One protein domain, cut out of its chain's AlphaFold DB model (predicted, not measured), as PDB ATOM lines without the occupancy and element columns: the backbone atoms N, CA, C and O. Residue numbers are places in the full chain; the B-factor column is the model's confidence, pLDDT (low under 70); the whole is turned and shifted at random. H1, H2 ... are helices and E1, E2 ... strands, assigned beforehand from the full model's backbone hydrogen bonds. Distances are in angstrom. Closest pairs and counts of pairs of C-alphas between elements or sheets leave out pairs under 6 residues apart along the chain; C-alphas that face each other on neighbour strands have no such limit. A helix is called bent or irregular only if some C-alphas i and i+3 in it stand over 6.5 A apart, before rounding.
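AT A GLANCE: This is residues 5 to 163 of the 167 residues of an uncharacterized protein of Candidatus Melainabacteria bacterium (UniProt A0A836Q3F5). One long nine-stranded sheet, curled like part of a barrel, wraps round helix H1, and the shorter H2 covers the same face toward the E8, E9, E7 end. Two long loops make much of the length, residues 10 to 24 at one end and 132 to 145 at the other, where residues 134 to 140 stick out. The printed part has 159 residues, with named elements in the order E1 E2 E3 E4 E5 H1 E6 H2 E7 E8 E9, of mixed class. The mixed sheet runs E4 E3 E2 E1 E5 E6 E8 E9 E7. It is compact by its radius of gyration of the C-alphas, 16.2 A, yet elongated, spanning 58 by 34 by 29 A.

IN THESE COORDINATES: E1, residues 5 to 9, begins at C-alpha 5 (29.404, 47.029, -3.953). E2, residues 25 to 34, measures 29.2 A, and E3, residues 41 to 49, 24.9 A. E4 is residues 52 to 58 and E5 residues 69 to 73. H1, residues 83 to 101, measures 26.8 A and begins at C-alpha 83 (49.714, 38.883, -19.859). E6, residues 109 to 113, runs directly into H2, residues 114 to 126, which is irregular: C-alphas 115 and 118 are 7.7 A apart. E7 is residues 129 to 131, E8 residues 146 to 152, and E9, residues 157 to 162, ends at C-alpha 162 (51.938, 54.927, -4.467).

HOW THE PARTS SIT: E1 to E4 form a meander, each strand the antiparallel neighbour of the one before; N 8 and O 31 are 2.9 A apart, N 28 and O 46 2.8 A, N 47 and O 55 2.9 A. E1 and E5 are parallel at 17 degrees, with N 7 and O 71 at 3.1 A. E5, H1, E6 is a strand-helix-strand unit, two parallel neighbour strands with a helix between, its crossover right-handed; N 111 and O 72 are 2.7 A apart. H1 and H2 are on the same face of the sheet, making two layers, helices over one face. They touch through residues 83 to 90 of H1, closest at the C-alphas of Ile 86 and Phe 120, 5.9 A, at a steep tilt of 67 degrees, only just short of about perpendicular. E6, H2, E7 is a split unit with E8 and E9 between its strands, also right-handed. E6 and E8 are parallel, with N 150 and O 110 at 2.8 A. The hairpin E8 and E9 has N 149 and O 158 at 2.9 A; N 130 and O 161, between E7 and E9, are 2.9 A apart. Every O i to N i+4 pair is within hydrogen-bond range in H1, 7 of 9 in H2.

THE WHOLE: The C-alphas farthest apart, of Lys 19 and Asn 138, are 58.1 A apart. The printed part has no cut. The long links are E1 to E2 and E7 to E8. Mean pLDDT of the printed part is 81.5; residues 5 to 24, 34 to 39, 133 to 137 and 139 to 143 are under 70.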
ATOM      1  N   ARG A   5      29.650  47.072  -2.511       57.81
ATOM      2  CA  ARG A   5      29.404  47.029  -3.953       57.81
ATOM      3  C   ARG A   5      30.647  46.523  -4.659       57.81
ATOM      4  O   ARG A   5      31.762  46.901  -4.296       57.81
ATOM      5  N   THR A   6      30.414  45.683  -5.653       58.34
ATOM      6  CA  THR A   6      31.457  45.014  -6.417       58.34
ATOM      7  C   THR A   6      31.468  45.620  -7.809       58.34
ATOM      8  O   THR A   6      30.430  45.680  -8.474       58.34
ATOM      9  N   LEU A   7      32.624  46.118  -8.234       57.06
ATOM     10  CA  LEU A   7      32.859  46.426  -9.639       57.06
ATOM     11  C   LEU A   7      33.443  45.175 -10.280       57.06
ATOM     12  O   LEU A   7      34.527  44.760  -9.889       57.06
ATOM     13  N   GLN A   8      32.704  44.557 -11.197       58.78
ATOM     14  CA  GLN A   8      33.130  43.344 -11.889       58.78
ATOM     15  C   GLN A   8      33.658  43.703 -13.272       58.78
ATOM     16  O   GLN A   8      33.032  44.481 -14.003       58.78
ATOM     17  N   PHE A   9      34.800  43.121 -13.627       58.19
ATOM     18  CA  PHE A   9      35.335  43.180 -14.981       58.19
ATOM     19  C   PHE A   9      34.891  41.942 -15.742       58.19
ATOM     20  O   PHE A   9      35.310  40.854 -15.381       58.19
ATOM     21  N   VAL A  10      34.026  42.073 -16.749       45.62
ATOM     22  CA  VAL A  10      33.498  40.900 -17.466       45.62
ATOM     23  C   VAL A  10      33.512  41.121 -18.970       45.62
ATOM     24  O   VAL A  10      32.933  42.081 -19.474       45.62
ATOM     25  N   ASP A  11      34.068  40.128 -19.659       42.75
ATOM     26  CA  ASP A  11      33.981  39.855 -21.094       42.75
ATOM     27  C   ASP A  11      35.090  40.453 -21.971       42.75
ATOM     28  O   ASP A  11      35.297  41.666 -22.038       42.75
ATOM     29  N   TRP A  12      35.749  39.554 -22.701       52.09
ATOM     30  CA  TRP A  12      36.966  39.795 -23.461       52.09
ATOM     31  C   TRP A  12      36.728  39.314 -24.890       52.09
ATOM     32  O   TRP A  12      36.627  38.119 -25.165       52.09
ATOM     33  N   LEU A  13      36.624  40.259 -25.820       46.25
ATOM     34  CA  LEU A  13      36.556  39.967 -27.247       46.25
ATOM     35  C   LEU A  13      37.961  40.102 -27.824       46.25
ATOM     36  O   LEU A  13      38.405  41.213 -28.104       46.25
ATOM     37  N   TYR A  14      38.640  38.973 -28.032       48.47
ATOM     38  CA  TYR A  14      39.779  38.934 -28.943       48.47
ATOM     39  C   TYR A  14      39.240  39.101 -30.364       48.47
ATOM     40  O   TYR A  14      38.818  38.135 -31.001       48.47
ATOM     41  N   LEU A  15      39.250  40.329 -30.877       46.94
ATOM     42  CA  LEU A  15      39.111  40.558 -32.312       46.94
ATOM     43  C   LEU A  15      40.429  40.127 -32.966       46.94
ATOM     44  O   LEU A  15      41.308  40.940 -33.220       46.94
ATOM     45  N   ARG A  16      40.612  38.818 -33.169       43.84
ATOM     46  CA  ARG A  16      41.688  38.320 -34.028       43.84
ATOM     47  C   ARG A  16      41.290  38.590 -35.475       43.84
ATOM     48  O   ARG A  16      40.284  38.057 -35.936       43.84
ATOM     49  N   ASN A  17      42.128  39.344 -36.181       46.12
ATOM     50  CA  ASN A  17      42.099  39.487 -37.633       46.12
ATOM     51  C   ASN A  17      40.904  40.287 -38.193       46.12
ATOM     52  O   ASN A  17      40.128  39.819 -39.028       46.12
ATOM     53  N   ASP A  18      40.785  41.541 -37.763       49.28
ATOM     54  CA  ASP A  18      40.150  42.557 -38.601       49.28
ATOM     55  C   ASP A  18      41.090  42.849 -39.795       49.28
ATOM     56  O   ASP A  18      42.282  43.088 -39.604       49.28
ATOM     57  N   LYS A  19      40.551  42.881 -41.024       57.28
ATOM     58  CA  LYS A  19      41.238  43.339 -42.251       57.28
ATOM     59  C   LYS A  19      41.928  44.711 -42.102       57.28
ATOM     60  O   LYS A  19      42.749  45.061 -42.942       57.28
ATOM     61  N   ASN A  20      41.607  45.467 -41.055       60.44
ATOM     62  CA  ASN A  20      42.168  46.768 -40.707       60.44
ATOM     63  C   ASN A  20      43.424  46.706 -39.802       60.44
ATOM     64  O   ASN A  20      43.928  47.758 -39.417       60.44
ATOM     65  N   GLY A  21      43.944  45.522 -39.443       59.69
ATOM     66  CA  GLY A  21      45.229  45.392 -38.727       59.69
ATOM     67  C   GLY A  21      45.179  45.649 -37.212       59.69
ATOM     68  O   GLY A  21      46.199  45.968 -36.593       59.69
ATOM     69  N   PHE A  22      44.001  45.519 -36.593       59.41
ATOM     70  CA  PHE A  22      43.833  45.612 -35.139       59.41
ATOM     71  C   PHE A  22      44.064  44.257 -34.461       59.41
ATOM     72  O   PHE A  22      43.130  43.630 -33.970       59.41
ATOM     73  N   ASP A  23      45.317  43.811 -34.418       66.19
ATOM     74  CA  ASP A  23      45.690  42.623 -33.647       66.19
ATOM     75  C   ASP A  23      45.803  42.934 -32.147       66.19
ATOM     76  O   ASP A  23      46.242  44.018 -31.746       66.19
ATOM     77  N   ASN A  24      45.450  41.943 -31.322       69.12
ATOM     78  CA  ASN A  24      45.601  41.940 -29.859       69.12
ATOM     79  C   ASN A  24      44.826  43.052 -29.137       69.12
ATOM     80  O   ASN A  24      45.322  43.656 -28.182       69.12
ATOM     81  N   LEU A  25      43.598  43.316 -29.591       80.19
ATOM     82  CA  LEU A  25      42.675  44.178 -28.868       80.19
ATOM     83  C   LEU A  25      42.088  43.435 -27.663       80.19
ATOM     84  O   LEU A  25      41.547  42.336 -27.788       80.19
ATOM     85  N   VAL A  26      42.163  44.075 -26.509       78.25
ATOM     86  CA  VAL A  26      41.662  43.595 -25.232       78.25
ATOM     87  C   VAL A  26      40.540  44.523 -24.774       78.25
ATOM     88  O   VAL A  26      40.710  45.736 -24.692       78.25
ATOM     89  N   LEU A  27      39.366  43.962 -24.496       83.12
ATOM     90  CA  LEU A  27      38.204  44.714 -24.031       83.12
ATOM     91  C   LEU A  27      38.053  44.541 -22.520       83.12
ATOM     92  O   LEU A  27      37.792  43.435 -22.070       83.12
ATOM     93  N   ALA A  28      38.143  45.625 -21.755       83.31
ATOM     94  CA  ALA A  28      37.782  45.627 -20.343       83.31
ATOM     95  C   ALA A  28      36.411  46.289 -20.184       83.31
ATOM     96  O   ALA A  28      36.250  47.481 -20.464       83.31
ATOM     97  N   ARG A  29      35.402  45.535 -19.740       85.00
ATOM     98  CA  ARG A  29      34.100  46.114 -19.383       85.00
ATOM     99  C   ARG A  29      34.000  46.246 -17.888       85.00
ATOM    100  O   ARG A  29      34.228  45.280 -17.176       85.00
ATOM    101  N   VAL A  30      33.602  47.419 -17.436       84.00
ATOM    102  CA  VAL A  30      33.388  47.696 -16.026       84.00
ATOM    103  C   VAL A  30      31.896  47.697 -15.761       84.00
ATOM    104  O   VAL A  30      31.167  48.554 -16.268       84.00
ATOM    105  N   ASN A  31      31.451  46.768 -14.925       84.00
ATOM    106  CA  ASN A  31      30.077  46.701 -14.452       84.00
ATOM    107  C   ASN A  31      30.040  47.031 -12.965       84.00
ATOM    108  O   ASN A  31      30.887  46.582 -12.201       84.00
ATOM    109  N   SER A  32      29.037  47.796 -12.541       80.94
ATOM    110  CA  SER A  32      28.749  48.010 -11.122       80.94
ATOM    111  C   SER A  32      27.595  47.118 -10.687       80.94
ATOM    112  O   SER A  32      26.534  47.110 -11.316       80.94
ATOM    113  N   GLN A  33      27.801  46.379  -9.598       76.75
ATOM    114  CA  GLN A  33      26.789  45.521  -8.999       76.75
ATOM    115  C   GLN A  33      26.656  45.831  -7.504       76.75
ATOM    116  O   GLN A  33      27.639  46.011  -6.777       76.75
ATOM    117  N   SER A  34      25.416  45.906  -7.023       68.94
ATOM    118  CA  SER A  34      25.125  45.898  -5.589       68.94
ATOM    119  C   SER A  34      24.694  44.500  -5.176       68.94
ATOM    120  O   SER A  34      23.916  43.888  -5.890       68.94
ATOM    121  N   ILE A  35      25.084  44.042  -3.982       64.12
ATOM    122  CA  ILE A  35      24.625  42.755  -3.420       64.12
ATOM    123  C   ILE A  35      23.089  42.612  -3.460       64.12
ATOM    124  O   ILE A  35      22.567  41.507  -3.564       64.12
ATOM    125  N   LYS A  36      22.347  43.729  -3.386       64.88
ATOM    126  CA  LYS A  36      20.876  43.729  -3.431       64.88
ATOM    127  C   LYS A  36      20.288  43.796  -4.845       64.88
ATOM    128  O   LYS A  36      19.132  43.431  -5.027       64.88
ATOM    129  N   GLU A  37      21.039  44.289  -5.827       66.62
ATOM    130  CA  GLU A  37      20.560  44.477  -7.199       66.62
ATOM    131  C   GLU A  37      21.095  43.343  -8.078       66.62
ATOM    132  O   GLU A  37      22.295  43.249  -8.314       66.62
ATOM    133  N   LYS A  38      20.202  42.498  -8.609       64.06
ATOM    134  CA  LYS A  38      20.592  41.465  -9.586       64.06
ATOM    135  C   LYS A  38      21.040  42.046 -10.932       64.06
ATOM    136  O   LYS A  38      21.694  41.346 -11.694       64.06
ATOM    137  N   ASN A  39      20.699  43.300 -11.225       69.12
ATOM    138  CA  ASN A  39      20.996  43.917 -12.511       69.12
ATOM    139  C   ASN A  39      22.379  44.570 -12.494       69.12
ATOM    140  O   ASN A  39      22.597  45.565 -11.803       69.12
ATOM    141  N   GLU A  40      23.288  44.038 -13.306       73.06
ATOM    142  CA  GLU A  40      24.569  44.672 -13.602       73.06
ATOM    143  C   GLU A  40      24.348  45.976 -14.375       73.06
ATOM    144  O   GLU A  40      23.769  45.995 -15.466       73.06
ATOM    145  N   LYS A  41      24.823  47.093 -13.816       80.75
ATOM    146  CA  LYS A  41      24.822  48.383 -14.510       80.75
ATOM    147  C   LYS A  41      26.170  48.571 -15.184       80.75
ATOM    148  O   LYS A  41      27.182  48.755 -14.502       80.75
ATOM    149  N   LYS A  42      26.167  48.552 -16.518       84.50
ATOM    150  CA  LYS A  42      27.346  48.846 -17.341       84.50
ATOM    151  C   LYS A  42      27.826  50.266 -17.045       84.50
ATOM    152  O   LYS A  42      27.054  51.214 -17.180       84.50
ATOM    153  N   TYR A  43      29.082  50.408 -16.640       86.06
ATOM    154  CA  TYR A  43      29.670  51.698 -16.297       86.06
ATOM    155  C   TYR A  43      30.525  52.241 -17.438       86.06
ATOM    156  O   TYR A  43      30.238  53.315 -17.973       86.06
ATOM    157  N   GLU A  44      31.544  51.498 -17.851       88.88
ATOM    158  CA  GLU A  44      32.424  51.895 -18.943       88.88
ATOM    159  C   GLU A  44      32.995  50.684 -19.672       88.88
ATOM    160  O   GLU A  44      32.940  49.548 -19.200       88.88
ATOM    161  N   VAL A  45      33.511  50.954 -20.861       90.25
ATOM    162  CA  VAL A  45      34.222  50.005 -21.702       90.25
ATOM    163  C   VAL A  45      35.545  50.648 -22.076       90.25
ATOM    164  O   VAL A  45      35.562  51.784 -22.551       90.25
ATOM    165  N   ILE A  46      36.637  49.935 -21.847       90.06
ATOM    166  CA  ILE A  46      37.988  50.368 -22.185       90.06
ATOM    167  C   ILE A  46      38.548  49.372 -23.194       90.06
ATOM    168  O   ILE A  46      38.426  48.160 -23.017       90.06
ATOM    169  N   TRP A  47      39.152  49.891 -24.252       89.62
ATOM    170  CA  TRP A  47      39.887  49.093 -25.221       89.62
ATOM    171  C   TRP A  47      41.374  49.241 -24.953       89.62
ATOM    172  O   TRP A  47      41.870  50.357 -24.806       89.62
ATOM    173  N   TYR A  48      42.067  48.115 -24.938       89.12
ATOM    174  CA  TYR A  48      43.503  48.002 -24.781       89.12
ATOM    175  C   TYR A  48      44.106  47.337 -26.013       89.12
ATOM    176  O   TYR A  48      43.452  46.533 -26.674       89.12
ATOM    177  N   ARG A  49      45.358  47.651 -26.315       87.31
ATOM    178  CA  ARG A  49      46.179  46.966 -27.309       87.31
ATOM    179  C   ARG A  49      47.529  46.697 -26.670       87.31
ATOM    180  O   ARG A  49      48.140  47.631 -26.167       87.31
ATOM    181  N   THR A  50      47.956  45.434 -26.642       85.38
ATOM    182  CA  THR A  50      49.248  45.022 -26.044       85.38
ATOM    183  C   THR A  50      49.466  45.527 -24.606       85.38
ATOM    184  O   THR A  50      50.585  45.833 -24.198       85.38
ATOM    185  N   GLY A  51      48.379  45.645 -23.836       82.12
ATOM    186  CA  GLY A  51      48.382  46.168 -22.467       82.12
ATOM    187  C   GLY A  51      48.190  47.682 -22.331       82.12
ATOM    188  O   GLY A  51      47.935  48.129 -21.222       82.12
ATOM    189  N   ASP A  52      48.221  48.462 -23.414       86.69
ATOM    190  CA  ASP A  52      48.058  49.920 -23.364       86.69
ATOM    191  C   ASP A  52      46.638  50.357 -23.755       86.69
ATOM    192  O   ASP A  52      46.068  49.809 -24.703       86.69
ATOM    193  N   PRO A  53      46.030  51.342 -23.070       91.12
ATOM    194  CA  PRO A  53      44.684  51.801 -23.389       91.12
ATOM    195  C   PRO A  53      44.665  52.580 -24.714       91.12
ATOM    196  O   PRO A  53      45.337  53.596 -24.864       91.12
ATOM    197  N   VAL A  54      43.834  52.143 -25.662       92.38
ATOM    198  CA  VAL A  54      43.656  52.779 -26.984       92.38
ATOM    199  C   VAL A  54      42.314  53.487 -27.141       92.38
ATOM    200  O   VAL A  54      42.134  54.286 -28.057       92.38
ATOM    201  N   GLY A  55      41.356  53.221 -26.254       91.25
ATOM    202  CA  GLY A  55      40.056  53.872 -26.309       91.25
ATOM    203  C   GLY A  55      39.237  53.679 -25.045       91.25
ATOM    204  O   GLY A  55      39.460  52.759 -24.263       91.25
ATOM    205  N   LEU A  56      38.230  54.530 -24.881       92.38
ATOM    206  CA  LEU A  56      37.295  54.486 -23.764       92.38
ATOM    207  C   LEU A  56      35.907  54.915 -24.227       92.38
ATOM    208  O   LEU A  56      35.754  55.926 -24.910       92.38
ATOM    209  N   ARG A  57      34.881  54.207 -23.758       93.06
ATOM    210  CA  ARG A  57      33.492  54.646 -23.825       93.06
ATOM    211  C   ARG A  57      32.831  54.527 -22.460       93.06
ATOM    212  O   ARG A  57      32.609  53.430 -21.954       93.06
ATOM    213  N   ARG A  58      32.445  55.667 -21.892       91.31
ATOM    214  CA  ARG A  58      31.612  55.720 -20.688       91.31
ATOM    215  C   ARG A  58      30.156  55.438 -21.071       91.31
ATOM    216  O   ARG A  58      29.619  56.073 -21.975       91.31
ATOM    217  N   LEU A  59      29.545  54.454 -20.418       91.06
ATOM    218  CA  LEU A  59      28.166  54.007 -20.654       91.06
ATOM    219  C   LEU A  59      27.199  54.496 -19.571       91.06
ATOM    220  O   LEU A  59      25.997  54.559 -19.809       91.06
ATOM    221  N   GLY A  60      27.717  54.862 -18.400       87.44
ATOM    222  CA  GLY A  60      26.929  55.385 -17.294       87.44
ATOM    223  C   GLY A  60      27.777  56.126 -16.266       87.44
ATOM    224  O   GLY A  60      28.952  56.417 -16.481       87.44
ATOM    225  N   SER A  61      27.168  56.431 -15.126       83.00
ATOM    226  CA  SER A  61      27.830  57.034 -13.968       83.00
ATOM    227  C   SER A  61      27.910  56.039 -12.815       83.00
ATOM    228  O   SER A  61      26.954  55.302 -12.565       83.00
ATOM    229  N   LEU A  62      29.004  56.074 -12.052       78.00
ATOM    230  CA  LEU A  62      29.094  55.363 -10.778       78.00
ATOM    231  C   LEU A  62      28.111  55.978  -9.776       78.00
ATOM    232  O   LEU A  62      28.382  57.016  -9.181       78.00
ATOM    233  N   ALA A  63      26.955  55.340  -9.598       75.38
ATOM    234  CA  ALA A  63      25.934  55.752  -8.637       75.38
ATOM    235  C   ALA A  63      26.242  55.190  -7.237       75.38
ATOM    236  O   ALA A  63      25.463  54.406  -6.685       75.38
ATOM    237  N   PHE A  64      27.412  55.532  -6.697       77.44
ATOM    238  CA  PHE A  64      27.803  55.203  -5.327       77.44
ATOM    239  C   PHE A  64      27.511  56.387  -4.407       77.44
ATOM    240  O   PHE A  64      27.689  57.538  -4.798       77.44
ATOM    241  N   GLN A  65      27.018  56.095  -3.206       76.38
ATOM    242  CA  GLN A  65      26.658  57.098  -2.206       76.38
ATOM    243  C   GLN A  65      27.409  56.786  -0.910       76.38
ATOM    244  O   GLN A  65      27.314  55.653  -0.429       76.38
ATOM    245  N   PRO A  66      28.151  57.738  -0.325       73.06
ATOM    246  CA  PRO A  66      28.728  57.556   1.001       73.06
ATOM    247  C   PRO A  66      27.631  57.324   2.064       73.06
ATOM    248  O   PRO A  66      26.575  57.952   1.981       73.06
ATOM    249  N   PRO A  67      27.846  56.469   3.084       72.94
ATOM    250  CA  PRO A  67      29.008  55.611   3.313       72.94
ATOM    251  C   PRO A  67      28.814  54.210   2.695       72.94
ATOM    252  O   PRO A  67      28.102  53.363   3.240       72.94
ATOM    253  N   GLN A  68      29.485  53.928   1.578       77.56
ATOM    254  CA  GLN A  68      29.519  52.600   0.952       77.56
ATOM    255  C   GLN A  68      30.950  52.063   0.927       77.56
ATOM    256  O   GLN A  68      31.888  52.809   0.662       77.56
ATOM    257  N   LYS A  69      31.112  50.761   1.192       81.38
ATOM    258  CA  LYS A  69      32.384  50.069   0.954       81.38
ATOM    259  C   LYS A  69      32.385  49.549  -0.476       81.38
ATOM    260  O   LYS A  69      31.418  48.925  -0.911       81.38
ATOM    261  N   ILE A  70      33.461  49.809  -1.201       86.06
ATOM    262  CA  ILE A  70      33.599  49.420  -2.605       86.06
ATOM    263  C   ILE A  70      34.783  48.469  -2.707       86.06
ATOM    264  O   ILE A  70      35.860  48.785  -2.211       86.06
ATOM    265  N   ALA A  71      34.587  47.328  -3.353       89.69
ATOM    266  CA  ALA A  71      35.676  46.452  -3.757       89.69
ATOM    267  C   ALA A  71      35.717  46.384  -5.287       89.69
ATOM    268  O   ALA A  71      34.673  46.309  -5.944       89.69
ATOM    269  N   LEU A  72      36.920  46.433  -5.850       91.12
ATOM    270  CA  LEU A  72      37.142  46.172  -7.271       91.12
ATOM    271  C   LEU A  72      37.407  44.679  -7.422       91.12
ATOM    272  O   LEU A  72      38.223  44.140  -6.688       91.12
ATOM    273  N   HIS A  73      36.711  44.003  -8.325       91.69
ATOM    274  CA  HIS A  73      36.780  42.555  -8.479       91.69
ATOM    275  C   HIS A  73      37.135  42.201  -9.913       91.69
ATOM    276  O   HIS A  73      36.356  42.424 -10.840       91.69
ATOM    277  N   VAL A  74      38.344  41.687 -10.091       90.75
ATOM    278  CA  VAL A  74      38.875  41.305 -11.395       90.75
ATOM    279  C   VAL A  74      38.357  39.921 -11.751       90.75
ATOM    280  O   VAL A  74      38.566  38.963 -11.010       90.75
ATOM    281  N   GLN A  75      37.719  39.807 -12.914       89.25
ATOM    282  CA  GLN A  75      37.396  38.518 -13.511       89.25
ATOM    283  C   GLN A  75      37.989  38.466 -14.915       89.25
ATOM    284  O   GLN A  75      37.837  39.376 -15.733       89.25
ATOM    285  N   HIS A  76      38.715  37.390 -15.172       85.06
ATOM    286  CA  HIS A  76      39.338  37.132 -16.460       85.06
ATOM    287  C   HIS A  76      38.388  36.317 -17.345       85.06
ATOM    288  O   HIS A  76      37.606  35.518 -16.826       85.06
ATOM    289  N   ALA A  77      38.434  36.501 -18.668       81.94
ATOM    290  CA  ALA A  77      37.697  35.626 -19.595       81.94
ATOM    291  C   ALA A  77      38.300  34.233 -19.585       81.94
ATOM    292  O   ALA A  77      37.582  33.238 -19.675       81.94
ATOM    293  N   ALA A  78      39.629  34.189 -19.552       80.38
ATOM    294  CA  ALA A  78      40.401  32.971 -19.601       80.38
ATOM    295  C   ALA A  78      40.996  32.664 -18.226       80.38
ATOM    296  O   ALA A  78      41.351  33.546 -17.446       80.38
ATOM    297  N   SER A  79      41.124  31.373 -17.937       83.06
ATOM    298  CA  SER A  79      41.860  30.881 -16.780       83.06
ATOM    299  C   SER A  79      42.786  29.753 -17.247       83.06
ATOM    300  O   SER A  79      42.285  28.665 -17.535       83.06
ATOM    301  N   PRO A  80      44.111  29.978 -17.341       85.69
ATOM    302  CA  PRO A  80      44.835  31.185 -16.933       85.69
ATOM    303  C   PRO A  80      44.596  32.384 -17.865       85.69
ATOM    304  O   PRO A  80      44.328  32.220 -19.053       85.69
ATOM    305  N   ALA A  81      44.704  33.582 -17.296       88.31
ATOM    306  CA  ALA A  81      44.637  34.842 -18.024       88.31
ATOM    307  C   ALA A  81      45.946  35.111 -18.779       88.31
ATOM    308  O   ALA A  81      47.018  34.726 -18.311       88.31
ATOM    309  N   GLY A  82      45.864  35.781 -19.930       89.44
ATOM    310  CA  GLY A  82      47.055  36.212 -20.673       89.44
ATOM    311  C   GLY A  82      47.693  37.477 -20.088       89.44
ATOM    312  O   GLY A  82      47.016  38.273 -19.438       89.44
ATOM    313  N   ASP A  83      48.977  37.715 -20.374       91.12
ATOM    314  CA  ASP A  83      49.714  38.883 -19.859       91.12
ATOM    315  C   ASP A  83      49.047  40.220 -20.211       91.12
ATOM    316  O   ASP A  83      48.929  41.100 -19.360       91.12
ATOM    317  N   ASP A  84      48.568  40.378 -21.448       89.75
ATOM    318  CA  ASP A  84      47.893  41.606 -21.891       89.75
ATOM    319  C   ASP A  84      46.566  41.836 -21.160       89.75
ATOM    320  O   ASP A  84      46.193  42.974 -20.875       89.75
ATOM    321  N   GLU A  85      45.872  40.755 -20.809       87.81
ATOM    322  CA  GLU A  85      44.642  40.794 -20.025       87.81
ATOM    323  C   GLU A  85      44.923  41.186 -18.568       87.81
ATOM    324  O   GLU A  85      44.209  42.015 -18.002       87.81
ATOM    325  N   ILE A  86      46.005  40.675 -17.976       92.75
ATOM    326  CA  ILE A  86      46.442  41.059 -16.628       92.75
ATOM    327  C   ILE A  86      46.875  42.532 -16.596       92.75
ATOM    328  O   ILE A  86      46.493  43.259 -15.676       92.75
ATOM    329  N   LYS A  87      47.611  42.996 -17.617       92.62
ATOM    330  CA  LYS A  87      47.995  44.410 -17.757       92.62
ATOM    331  C   LYS A  87      46.775  45.319 -17.839       92.62
ATOM    332  O   LYS A  87      46.647  46.240 -17.035       92.62
ATOM    333  N   ALA A  88      45.850  44.994 -18.743       90.94
ATOM    334  CA  ALA A  88      44.605  45.730 -18.912       90.94
ATOM    335  C   ALA A  88      43.774  45.758 -17.620       90.94
ATOM    336  O   ALA A  88      43.235  46.803 -17.260       90.94
ATOM    337  N   ALA A  89      43.698  44.639 -16.892       92.25
ATOM    338  CA  ALA A  89      42.989  44.569 -15.617       92.25
ATOM    339  C   ALA A  89      43.603  45.496 -14.555       92.25
ATOM    340  O   ALA A  89      42.861  46.199 -13.866       92.25
ATOM    341  N   ALA A  90      44.932  45.525 -14.425       94.06
ATOM    342  CA  ALA A  90      45.625  46.404 -13.482       94.06
ATOM    343  C   ALA A  90      45.426  47.888 -13.827       94.06
ATOM    344  O   ALA A  90      45.022  48.668 -12.963       94.06
ATOM    345  N   ASP A  91      45.607  48.259 -15.098       93.56
ATOM    346  CA  ASP A  91      45.405  49.631 -15.572       93.56
ATOM    347  C   ASP A  91      43.955  50.094 -15.378       93.56
ATOM    348  O   ASP A  91      43.698  51.215 -14.926       93.56
ATOM    349  N   ALA A  92      42.985  49.224 -15.672       92.19
ATOM    350  CA  ALA A  92      41.575  49.529 -15.481       92.19
ATOM    351  C   ALA A  92      41.215  49.654 -13.991       92.19
ATOM    352  O   ALA A  92      40.481  50.568 -13.611       92.19
ATOM    353  N   CYS A  93      41.764  48.795 -13.125       93.38
ATOM    354  CA  CYS A  93      41.587  48.908 -11.676       93.38
ATOM    355  C   CYS A  93      42.162  50.214 -11.131       93.38
ATOM    356  O   CYS A  93      41.480  50.900 -10.370       93.38
ATOM    357  N   LEU A  94      43.380  50.583 -11.534       92.62
ATOM    358  CA  LEU A  94      44.007  51.834 -11.117       92.62
ATOM    359  C   LEU A  94      43.173  53.039 -11.561       92.62
ATOM    360  O   LEU A  94      42.874  53.925 -10.761       92.62
ATOM    361  N   ARG A  95      42.730  53.050 -12.818       91.88
ATOM    362  CA  ARG A  95      41.853  54.097 -13.352       91.88
ATOM    363  C   ARG A  95      40.569  54.243 -12.530       91.88
ATOM    364  O   ARG A  95      40.216  55.358 -12.148       91.88
ATOM    365  N   LEU A  96      39.875  53.137 -12.249       90.69
ATOM    366  CA  LEU A  96      38.656  53.157 -11.436       90.69
ATOM    367  C   LEU A  96      38.929  53.599 -10.005       90.69
ATOM    368  O   LEU A  96      38.142  54.357  -9.443       90.69
ATOM    369  N   PHE A  97      40.038  53.149  -9.423       90.62
ATOM    370  CA  PHE A  97      40.461  53.585  -8.105       90.62
ATOM    371  C   PHE A  97      40.629  55.107  -8.066       90.62
ATOM    372  O   PHE A  97      40.082  55.752  -7.176       90.62
ATOM    373  N   LEU A  98      41.315  55.694  -9.051       89.75
ATOM    374  CA  LEU A  98      41.518  57.141  -9.137       89.75
ATOM    375  C   LEU A  98      40.202  57.903  -9.357       89.75
ATOM    376  O   LEU A  98      39.986  58.934  -8.724       89.75
ATOM    377  N   ASP A  99      39.295  57.390 -10.194       88.94
ATOM    378  CA  ASP A  99      37.965  57.990 -10.410       88.94
ATOM    379  C   ASP A  99      37.086  57.934  -9.147       88.94
ATOM    380  O   ASP A  99      36.310  58.853  -8.879       88.94
ATOM    381  N   LEU A 100      37.215  56.877  -8.340       87.81
ATOM    382  CA  LEU A 100      36.566  56.786  -7.032       87.81
ATOM    383  C   LEU A 100      37.209  57.743  -6.026       87.81
ATOM    384  O   LEU A 100      36.493  58.496  -5.362       87.81
ATOM    385  N   HIS A 101      38.541  57.771  -5.964       86.56
ATOM    386  CA  HIS A 101      39.301  58.624  -5.055       86.56
ATOM    387  C   HIS A 101      39.013  60.111  -5.311       86.56
ATOM    388  O   HIS A 101      38.787  60.875  -4.373       86.56
ATOM    389  N   ALA A 102      38.913  60.519  -6.581       87.31
ATOM    390  CA  ALA A 102      38.503  61.868  -6.982       87.31
ATOM    391  C   ALA A 102      37.087  62.241  -6.501       87.31
ATOM    392  O   ALA A 102      36.778  63.418  -6.331       87.31
ATOM    393  N   LYS A 103      36.231  61.247  -6.240       85.62
ATOM    394  CA  LYS A 103      34.887  61.406  -5.662       85.62
ATOM    395  C   LYS A 103      34.877  61.179  -4.151       85.62
ATOM    396  O   LYS A 103      33.822  60.896  -3.586       85.62
ATOM    397  N   THR A 104      36.029  61.288  -3.485       86.19
ATOM    398  CA  THR A 104      36.203  61.071  -2.036       86.19
ATOM    399  C   THR A 104      35.787  59.674  -1.558       86.19
ATOM    400  O   THR A 104      35.456  59.471  -0.392       86.19
ATOM    401  N   MET A 105      35.799  58.690  -2.460       85.88
ATOM    402  CA  MET A 105      35.513  57.293  -2.152       85.88
ATOM    403  C   MET A 105      36.774  56.465  -2.363       85.88
ATOM    404  O   MET A 105      37.333  56.452  -3.452       85.88
ATOM    405  N   SER A 106      37.194  55.714  -1.353       83.44
ATOM    406  CA  SER A 106      38.347  54.822  -1.481       83.44
ATOM    407  C   SER A 106      37.878  53.369  -1.490       83.44
ATOM    408  O   SER A 106      37.238  52.939  -0.524       83.44
ATOM    409  N   PRO A 107      38.165  52.598  -2.554       87.25
ATOM    410  CA  PRO A 107      38.008  51.152  -2.529       87.25
ATOM    411  C   PRO A 107      38.706  50.531  -1.320       87.25
ATOM    412  O   PRO A 107      39.827  50.904  -0.985       87.25
ATOM    413  N   SER A 108      38.057  49.561  -0.678       89.38
ATOM    414  CA  SER A 108      38.647  48.825   0.439       89.38
ATOM    415  C   SER A 108      39.686  47.807  -0.021       89.38
ATOM    416  O   SER A 108      40.646  47.560   0.701       89.38
ATOM    417  N   ALA A 109      39.473  47.203  -1.193       91.94
ATOM    418  CA  ALA A 109      40.370  46.213  -1.775       91.94
ATOM    419  C   ALA A 109      40.149  46.058  -3.287       91.94
ATOM    420  O   ALA A 109      39.065  46.343  -3.808       91.94
ATOM    421  N   ILE A 110      41.183  45.560  -3.957       94.56
ATOM    422  CA  ILE A 110      41.161  44.994  -5.300       94.56
ATOM    423  C   ILE A 110      41.303  43.481  -5.133       94.56
ATOM    424  O   ILE A 110      42.313  42.998  -4.630       94.56
ATOM    425  N   ILE A 111      40.280  42.739  -5.526       94.69
ATOM    426  CA  ILE A 111      40.222  41.285  -5.440       94.69
ATOM    427  C   ILE A 111      40.574  40.727  -6.817       94.69
ATOM    428  O   ILE A 111      39.950  41.096  -7.812       94.69
ATOM    429  N   VAL A 112      41.583  39.860  -6.872       93.75
ATOM    430  CA  VAL A 112      42.171  39.332  -8.110       93.75
ATOM    431  C   VAL A 112      42.212  37.803  -8.055       93.75
ATOM    432  O   VAL A 112      42.504  37.250  -6.991       93.75
ATOM    433  N   PRO A 113      41.981  37.076  -9.163       94.12
ATOM    434  CA  PRO A 113      42.119  35.625  -9.179       94.12
ATOM    435  C   PRO A 113      43.524  35.199  -8.743       94.12
ATOM    436  O   PRO A 113      44.521  35.767  -9.192       94.12
ATOM    437  N   LYS A 114      43.616  34.187  -7.872       95.38
ATOM    438  CA  LYS A 114      44.881  33.760  -7.249       95.38
ATOM    439  C   LYS A 114      45.981  33.470  -8.275       95.38
ATOM    440  O   LYS A 114      47.133  33.821  -8.035       95.38
ATOM    441  N   GLN A 115      45.634  32.880  -9.419       95.25
ATOM    442  CA  GLN A 115      46.574  32.594 -10.508       95.25
ATOM    443  C   GLN A 115      47.188  33.849 -11.151       95.25
ATOM    444  O   GLN A 115      48.305  33.780 -11.650       95.25
ATOM    445  N   SER A 116      46.497  34.988 -11.105       95.44
ATOM    446  CA  SER A 116      46.952  36.253 -11.693       95.44
ATOM    447  C   SER A 116      47.608  37.185 -10.673       95.44
ATOM    448  O   SER A 116      48.156  38.212 -11.061       95.44
ATOM    449  N   PHE A 117      47.566  36.851  -9.377       96.00
ATOM    450  CA  PHE A 117      47.934  37.757  -8.284       96.00
ATOM    451  C   PHE A 117      49.340  38.353  -8.441       96.00
ATOM    452  O   PHE A 117      49.496  39.571  -8.447       96.00
ATOM    453  N   ASN A 118      50.362  37.510  -8.621       96.31
ATOM    454  CA  ASN A 118      51.753  37.974  -8.700       96.31
ATOM    455  C   ASN A 118      52.002  38.848  -9.935       96.31
ATOM    456  O   ASN A 118      52.625  39.901  -9.825       96.31
ATOM    457  N   ALA A 119      51.489  38.439 -11.098       96.12
ATOM    458  CA  ALA A 119      51.626  39.203 -12.336       96.12
ATOM    459  C   ALA A 119      50.864  40.539 -12.262       96.12
ATOM    460  O   ALA A 119      51.359  41.567 -12.724       96.12
ATOM    461  N   PHE A 120      49.697  40.551 -11.612       96.06
ATOM    462  CA  PHE A 120      48.933  41.766 -11.343       96.06
ATOM    463  C   PHE A 120      49.714  42.726 -10.436       96.06
ATOM    464  O   PHE A 120      49.865  43.897 -10.773       96.06
ATOM    465  N   VAL A 121      50.268  42.242  -9.318       96.19
ATOM    466  CA  VAL A 121      51.104  43.056  -8.419       96.19
ATOM    467  C   VAL A 121      52.348  43.574  -9.141       96.19
ATOM    468  O   VAL A 121      52.675  44.751  -9.024       96.19
ATOM    469  N   GLN A 122      53.015  42.739  -9.940       95.62
ATOM    470  CA  GLN A 122      54.163  43.163 -10.740       95.62
ATOM    471  C   GLN A 122      53.791  44.289 -11.710       95.62
ATOM    472  O   GLN A 122      54.551  45.248 -11.853       95.62
ATOM    473  N   ARG A 123      52.613  44.219 -12.344       95.06
ATOM    474  CA  ARG A 123      52.112  45.321 -13.168       95.06
ATOM    475  C   ARG A 123      51.836  46.570 -12.334       95.06
ATOM    476  O   ARG A 123      52.219  47.654 -12.755       95.06
ATOM    477  N   MET A 124      51.241  46.446 -11.152       94.94
ATOM    478  CA  MET A 124      51.032  47.593 -10.260       94.94
ATOM    479  C   MET A 124      52.360  48.252  -9.844       94.94
ATOM    480  O   MET A 124      52.450  49.479  -9.862       94.94
ATOM    481  N   ASN A 125      53.419  47.474  -9.594       93.00
ATOM    482  CA  ASN A 125      54.764  48.008  -9.346       93.00
ATOM    483  C   ASN A 125      55.273  48.850 -10.533       93.00
ATOM    484  O   ASN A 125      55.843  49.917 -10.326       93.00
ATOM    485  N   GLN A 126      55.023  48.419 -11.778       92.94
ATOM    486  CA  GLN A 126      55.346  49.203 -12.985       92.94
ATOM    487  C   GLN A 126      54.529  50.502 -13.092       92.94
ATOM    488  O   GLN A 126      54.947  51.436 -13.767       92.94
ATOM    489  N   LEU A 127      53.378  50.571 -12.420       92.00
ATOM    490  CA  LEU A 127      52.525  51.758 -12.311       92.00
ATOM    491  C   LEU A 127      52.856  52.608 -11.070       92.00
ATOM    492  O   LEU A 127      52.047  53.436 -10.650       92.00
ATOM    493  N   ASN A 128      54.051  52.423 -10.496       91.44
ATOM    494  CA  ASN A 128      54.564  53.098  -9.301       91.44
ATOM    495  C   ASN A 128      53.821  52.769  -7.993       91.44
ATOM    496  O   ASN A 128      53.845  53.555  -7.044       91.44
ATOM    497  N   PHE A 129      53.158  51.612  -7.924       91.62
ATOM    498  CA  PHE A 129      52.561  51.089  -6.695       91.62
ATOM    499  C   PHE A 129      53.410  49.965  -6.143       91.62
ATOM    500  O   PHE A 129      53.308  48.837  -6.608       91.62
ATOM    501  N   TYR A 130      54.210  50.264  -5.132       89.56
ATOM    502  CA  TYR A 130      55.147  49.310  -4.561       89.56
ATOM    503  C   TYR A 130      54.575  48.697  -3.303       89.56
ATOM    504  O   TYR A 130      53.848  49.340  -2.549       89.56
ATOM    505  N   SER A 131      54.937  47.452  -3.041       87.69
ATOM    506  CA  SER A 131      54.720  46.905  -1.703       87.69
ATOM    507  C   SER A 131      55.521  47.721  -0.706       87.69
ATOM    508  O   SER A 131      56.606  48.183  -1.053       87.69
ATOM    509  N   ALA A 132      55.005  47.914   0.507       70.44
ATOM    510  CA  ALA A 132      55.864  48.436   1.561       70.44
ATOM    511  C   ALA A 132      57.037  47.467   1.728       70.44
ATOM    512  O   ALA A 132      56.869  46.366   2.249       70.44
ATOM    513  N   GLU A 133      58.215  47.879   1.275       61.66
ATOM    514  CA  GLU A 133      59.428  47.541   2.001       61.66
ATOM    515  C   GLU A 133      59.275  48.176   3.388       61.66
ATOM    516  O   GLU A 133      58.632  49.228   3.515       61.66
ATOM    517  N   GLU A 134      59.764  47.513   4.440       54.66
ATOM    518  CA  GLU A 134      59.819  48.152   5.756       54.66
ATOM    519  C   GLU A 134      60.427  49.544   5.555       54.66
ATOM    520  O   GLU A 134      61.508  49.634   4.966       54.66
ATOM    521  N   PRO A 135      59.726  50.629   5.943       56.59
ATOM    522  CA  PRO A 135      60.292  51.957   5.829       56.59
ATOM    523  C   PRO A 135      61.668  51.911   6.473       56.59
ATOM    524  O   PRO A 135      61.771  51.486   7.629       56.59
ATOM    525  N   GLU A 136      62.719  52.319   5.756       60.72
ATOM    526  CA  GLU A 136      63.987  52.534   6.438       60.72
ATOM    527  C   GLU A 136      63.690  53.433   7.646       60.72
ATOM    528  O   GLU A 136      62.963  54.419   7.478       60.72
ATOM    529  N   PRO A 137      64.195  53.120   8.855       61.00
ATOM    530  CA  PRO A 137      63.745  53.746  10.103       61.00
ATOM    531  C   PRO A 137      63.732  55.284  10.103       61.00
ATOM    532  O   PRO A 137      63.044  55.900  10.912       61.00
ATOM    533  N   ASN A 138      64.482  55.902   9.188       71.88
ATOM    534  CA  ASN A 138      64.670  57.342   9.072       71.88
ATOM    535  C   ASN A 138      64.005  57.972   7.836       71.88
ATOM    536  O   ASN A 138      64.164  59.174   7.618       71.88
ATOM    537  N   MET A 139      63.280  57.206   7.015       62.22
ATOM    538  CA  MET A 139      62.578  57.734   5.846       62.22
ATOM    539  C   MET A 139      61.065  57.715   6.060       62.22
ATOM    540  O   MET A 139      60.447  56.649   6.072       62.22
ATOM    541  N   PRO A 140      60.420  58.887   6.186       60.50
ATOM    542  CA  PRO A 140      58.974  58.932   6.235       60.50
ATOM    543  C   PRO A 140      58.393  58.524   4.875       60.50
ATOM    544  O   PRO A 140      58.633  59.163   3.846       60.50
ATOM    545  N   VAL A 141      57.597  57.457   4.876       60.97
ATOM    546  CA  VAL A 141      56.812  57.039   3.713       60.97
ATOM    547  C   VAL A 141      55.540  57.880   3.681       60.97
ATOM    548  O   VAL A 141      54.535  57.562   4.312       60.97
ATOM    549  N   TYR A 142      55.590  58.995   2.956       61.25
ATOM    550  CA  TYR A 142      54.413  59.813   2.681       61.25
ATOM    551  C   TYR A 142      53.729  59.310   1.409       61.25
ATOM    552  O   TYR A 142      54.061  59.746   0.308       61.25
ATOM    553  N   SER A 143      52.766  58.398   1.547       67.25
ATOM    554  CA  SER A 143      51.861  58.054   0.446       67.25
ATOM    555  C   SER A 143      50.424  58.370   0.834       67.25
ATOM    556  O   SER A 143      49.917  57.874   1.838       67.25
ATOM    557  N   SER A 144      49.760  59.210   0.039       74.62
ATOM    558  CA  SER A 144      48.334  59.514   0.196       74.62
ATOM    559  C   SER A 144      47.428  58.430  -0.393       74.62
ATOM    560  O   SER A 144      46.219  58.472  -0.172       74.62
ATOM    561  N   ILE A 145      47.992  57.464  -1.131       87.69
ATOM    562  CA  ILE A 145      47.234  56.425  -1.823       87.69
ATOM    563  C   ILE A 145      47.770  55.045  -1.441       87.69
ATOM    564  O   ILE A 145      48.894  54.676  -1.781       87.69
ATOM    565  N   ILE A 146      46.913  54.269  -0.778       89.81
ATOM    566  CA  ILE A 146      47.187  52.897  -0.352       89.81
ATOM    567  C   ILE A 146      46.154  51.974  -1.001       89.81
ATOM    568  O   ILE A 146      44.950  52.227  -0.914       89.81
ATOM    569  N   LEU A 147      46.621  50.895  -1.627       91.69
ATOM    570  CA  LEU A 147      45.796  49.861  -2.249       91.69
ATOM    571  C   LEU A 147      45.962  48.537  -1.507       91.69
ATOM    572  O   LEU A 147      47.081  48.087  -1.292       91.69
ATOM    573  N   SER A 148      44.859  47.875  -1.155       94.19
ATOM    574  CA  SER A 148      44.882  46.474  -0.711       94.19
ATOM    575  C   SER A 148      44.589  45.582  -1.909       94.19
ATOM    576  O   SER A 148      43.516  45.710  -2.492       94.19
ATOM    577  N   VAL A 149      45.513  44.700  -2.284       95.94
ATOM    578  CA  VAL A 149      45.291  43.662  -3.301       95.94
ATOM    579  C   VAL A 149      45.140  42.320  -2.595       95.94
ATOM    580  O   VAL A 149      45.974  41.956  -1.766       95.94
ATOM    581  N   GLU A 150      44.073  41.586  -2.895       96.25
ATOM    582  CA  GLU A 150      43.697  40.330  -2.236       96.25
ATOM    583  C   GLU A 150      43.400  39.247  -3.277       96.25
ATOM    584  O   GLU A 150      42.845  39.530  -4.337       96.25
ATOM    585  N   SER A 151      43.778  37.999  -2.994       96.25
ATOM    586  CA  SER A 151      43.502  36.876  -3.891       96.25
ATOM    587  C   SER A 151      42.090  36.317  -3.711       96.25
ATOM    588  O   SER A 151      41.586  36.238  -2.592       96.25
ATOM    589  N   GLU A 152      41.497  35.808  -4.788       92.69
ATOM    590  CA  GLU A 152      40.356  34.890  -4.740       92.69
ATOM    591  C   GLU A 152      40.725  33.536  -5.385       92.69
ATOM    592  O   GLU A 152      41.183  33.518  -6.532       92.69
ATOM    593  N   PRO A 153      40.568  32.392  -4.686       94.00
ATOM    594  CA  PRO A 153      40.147  32.267  -3.288       94.00
ATOM    595  C   PRO A 153      41.123  32.963  -2.314       94.00
ATOM    596  O   PRO A 153      42.295  33.168  -2.658       94.00
ATOM    597  N   PRO A 154      40.651  33.347  -1.110       93.94
ATOM    598  CA  PRO A 154      41.465  34.067  -0.136       93.94
ATOM    599  C   PRO A 154      42.696  33.255   0.275       93.94
ATOM    600  O   PRO A 154      42.648  32.029   0.388       93.94
ATOM    601  N   GLY A 155      43.809  33.949   0.502       93.12
ATOM    602  CA  GLY A 155      45.053  33.329   0.964       93.12
ATOM    603  C   GLY A 155      46.295  34.193   0.780       93.12
ATOM    604  O   GLY A 155      47.262  34.011   1.511       93.12
ATOM    605  N   VAL A 156      46.269  35.145  -0.155       95.50
ATOM    606  CA  VAL A 156      47.361  36.098  -0.374       95.50
ATOM    607  C   VAL A 156      46.807  37.517  -0.339       95.50
ATOM    608  O   VAL A 156      45.739  37.791  -0.889       95.50
ATOM    609  N   ARG A 157      47.527  38.415   0.334       95.94
ATOM    610  CA  ARG A 157      47.195  39.835   0.434       95.94
ATOM    611  C   ARG A 157      48.467  40.663   0.407       95.94
ATOM    612  O   ARG A 157      49.449  40.293   1.043       95.94
ATOM    613  N   GLN A 158      48.416  41.803  -0.271       95.12
ATOM    614  CA  GLN A 158      49.530  42.735  -0.361       95.12
ATOM    615  C   GLN A 158      49.019  44.173  -0.331       95.12
ATOM    616  O   GLN A 158      48.077  44.524  -1.041       95.12
ATOM    617  N   LEU A 159      49.621  44.996   0.528       93.31
ATOM    618  CA  LEU A 159      49.377  46.435   0.547       93.31
ATOM    619  C   LEU A 159      50.381  47.109  -0.381       93.31
ATOM    620  O   LEU A 159      51.584  46.897  -0.238       93.31
ATOM    621  N   LEU A 160      49.875  47.917  -1.306       92.44
ATOM    622  CA  LEU A 160      50.674  48.698  -2.237       92.44
ATOM    623  C   LEU A 160      50.535  50.188  -1.929       92.44
ATOM    624  O   LEU A 160      49.437  50.683  -1.672       92.44
ATOM    625  N   PHE A 161      51.648  50.902  -1.996       90.56
ATOM    626  CA  PHE A 161      51.778  52.323  -1.720       90.56
ATOM    627  C   PHE A 161      52.205  53.021  -3.001       90.56
ATOM    628  O   PHE A 161      53.145  52.590  -3.671       90.56
ATOM    629  N   TYR A 162      51.519  54.107  -3.341       89.06
ATOM    630  CA  TYR A 162      51.938  54.927  -4.467       89.06
ATOM    631  C   TYR A 162      53.238  55.660  -4.127       89.06
ATOM    632  O   TYR A 162      53.297  56.374  -3.120       89.06
ATOM    633  N   SER A 163      54.254  55.524  -4.976       82.56
ATOM    634  CA  SER A 163      55.475  56.322  -4.924       82.56
ATOM    635  C   SER A 163      55.443  57.347  -6.052       82.56
ATOM    636  O   SER A 163      55.506  57.001  -7.225       82.56
TER     637      SER A 163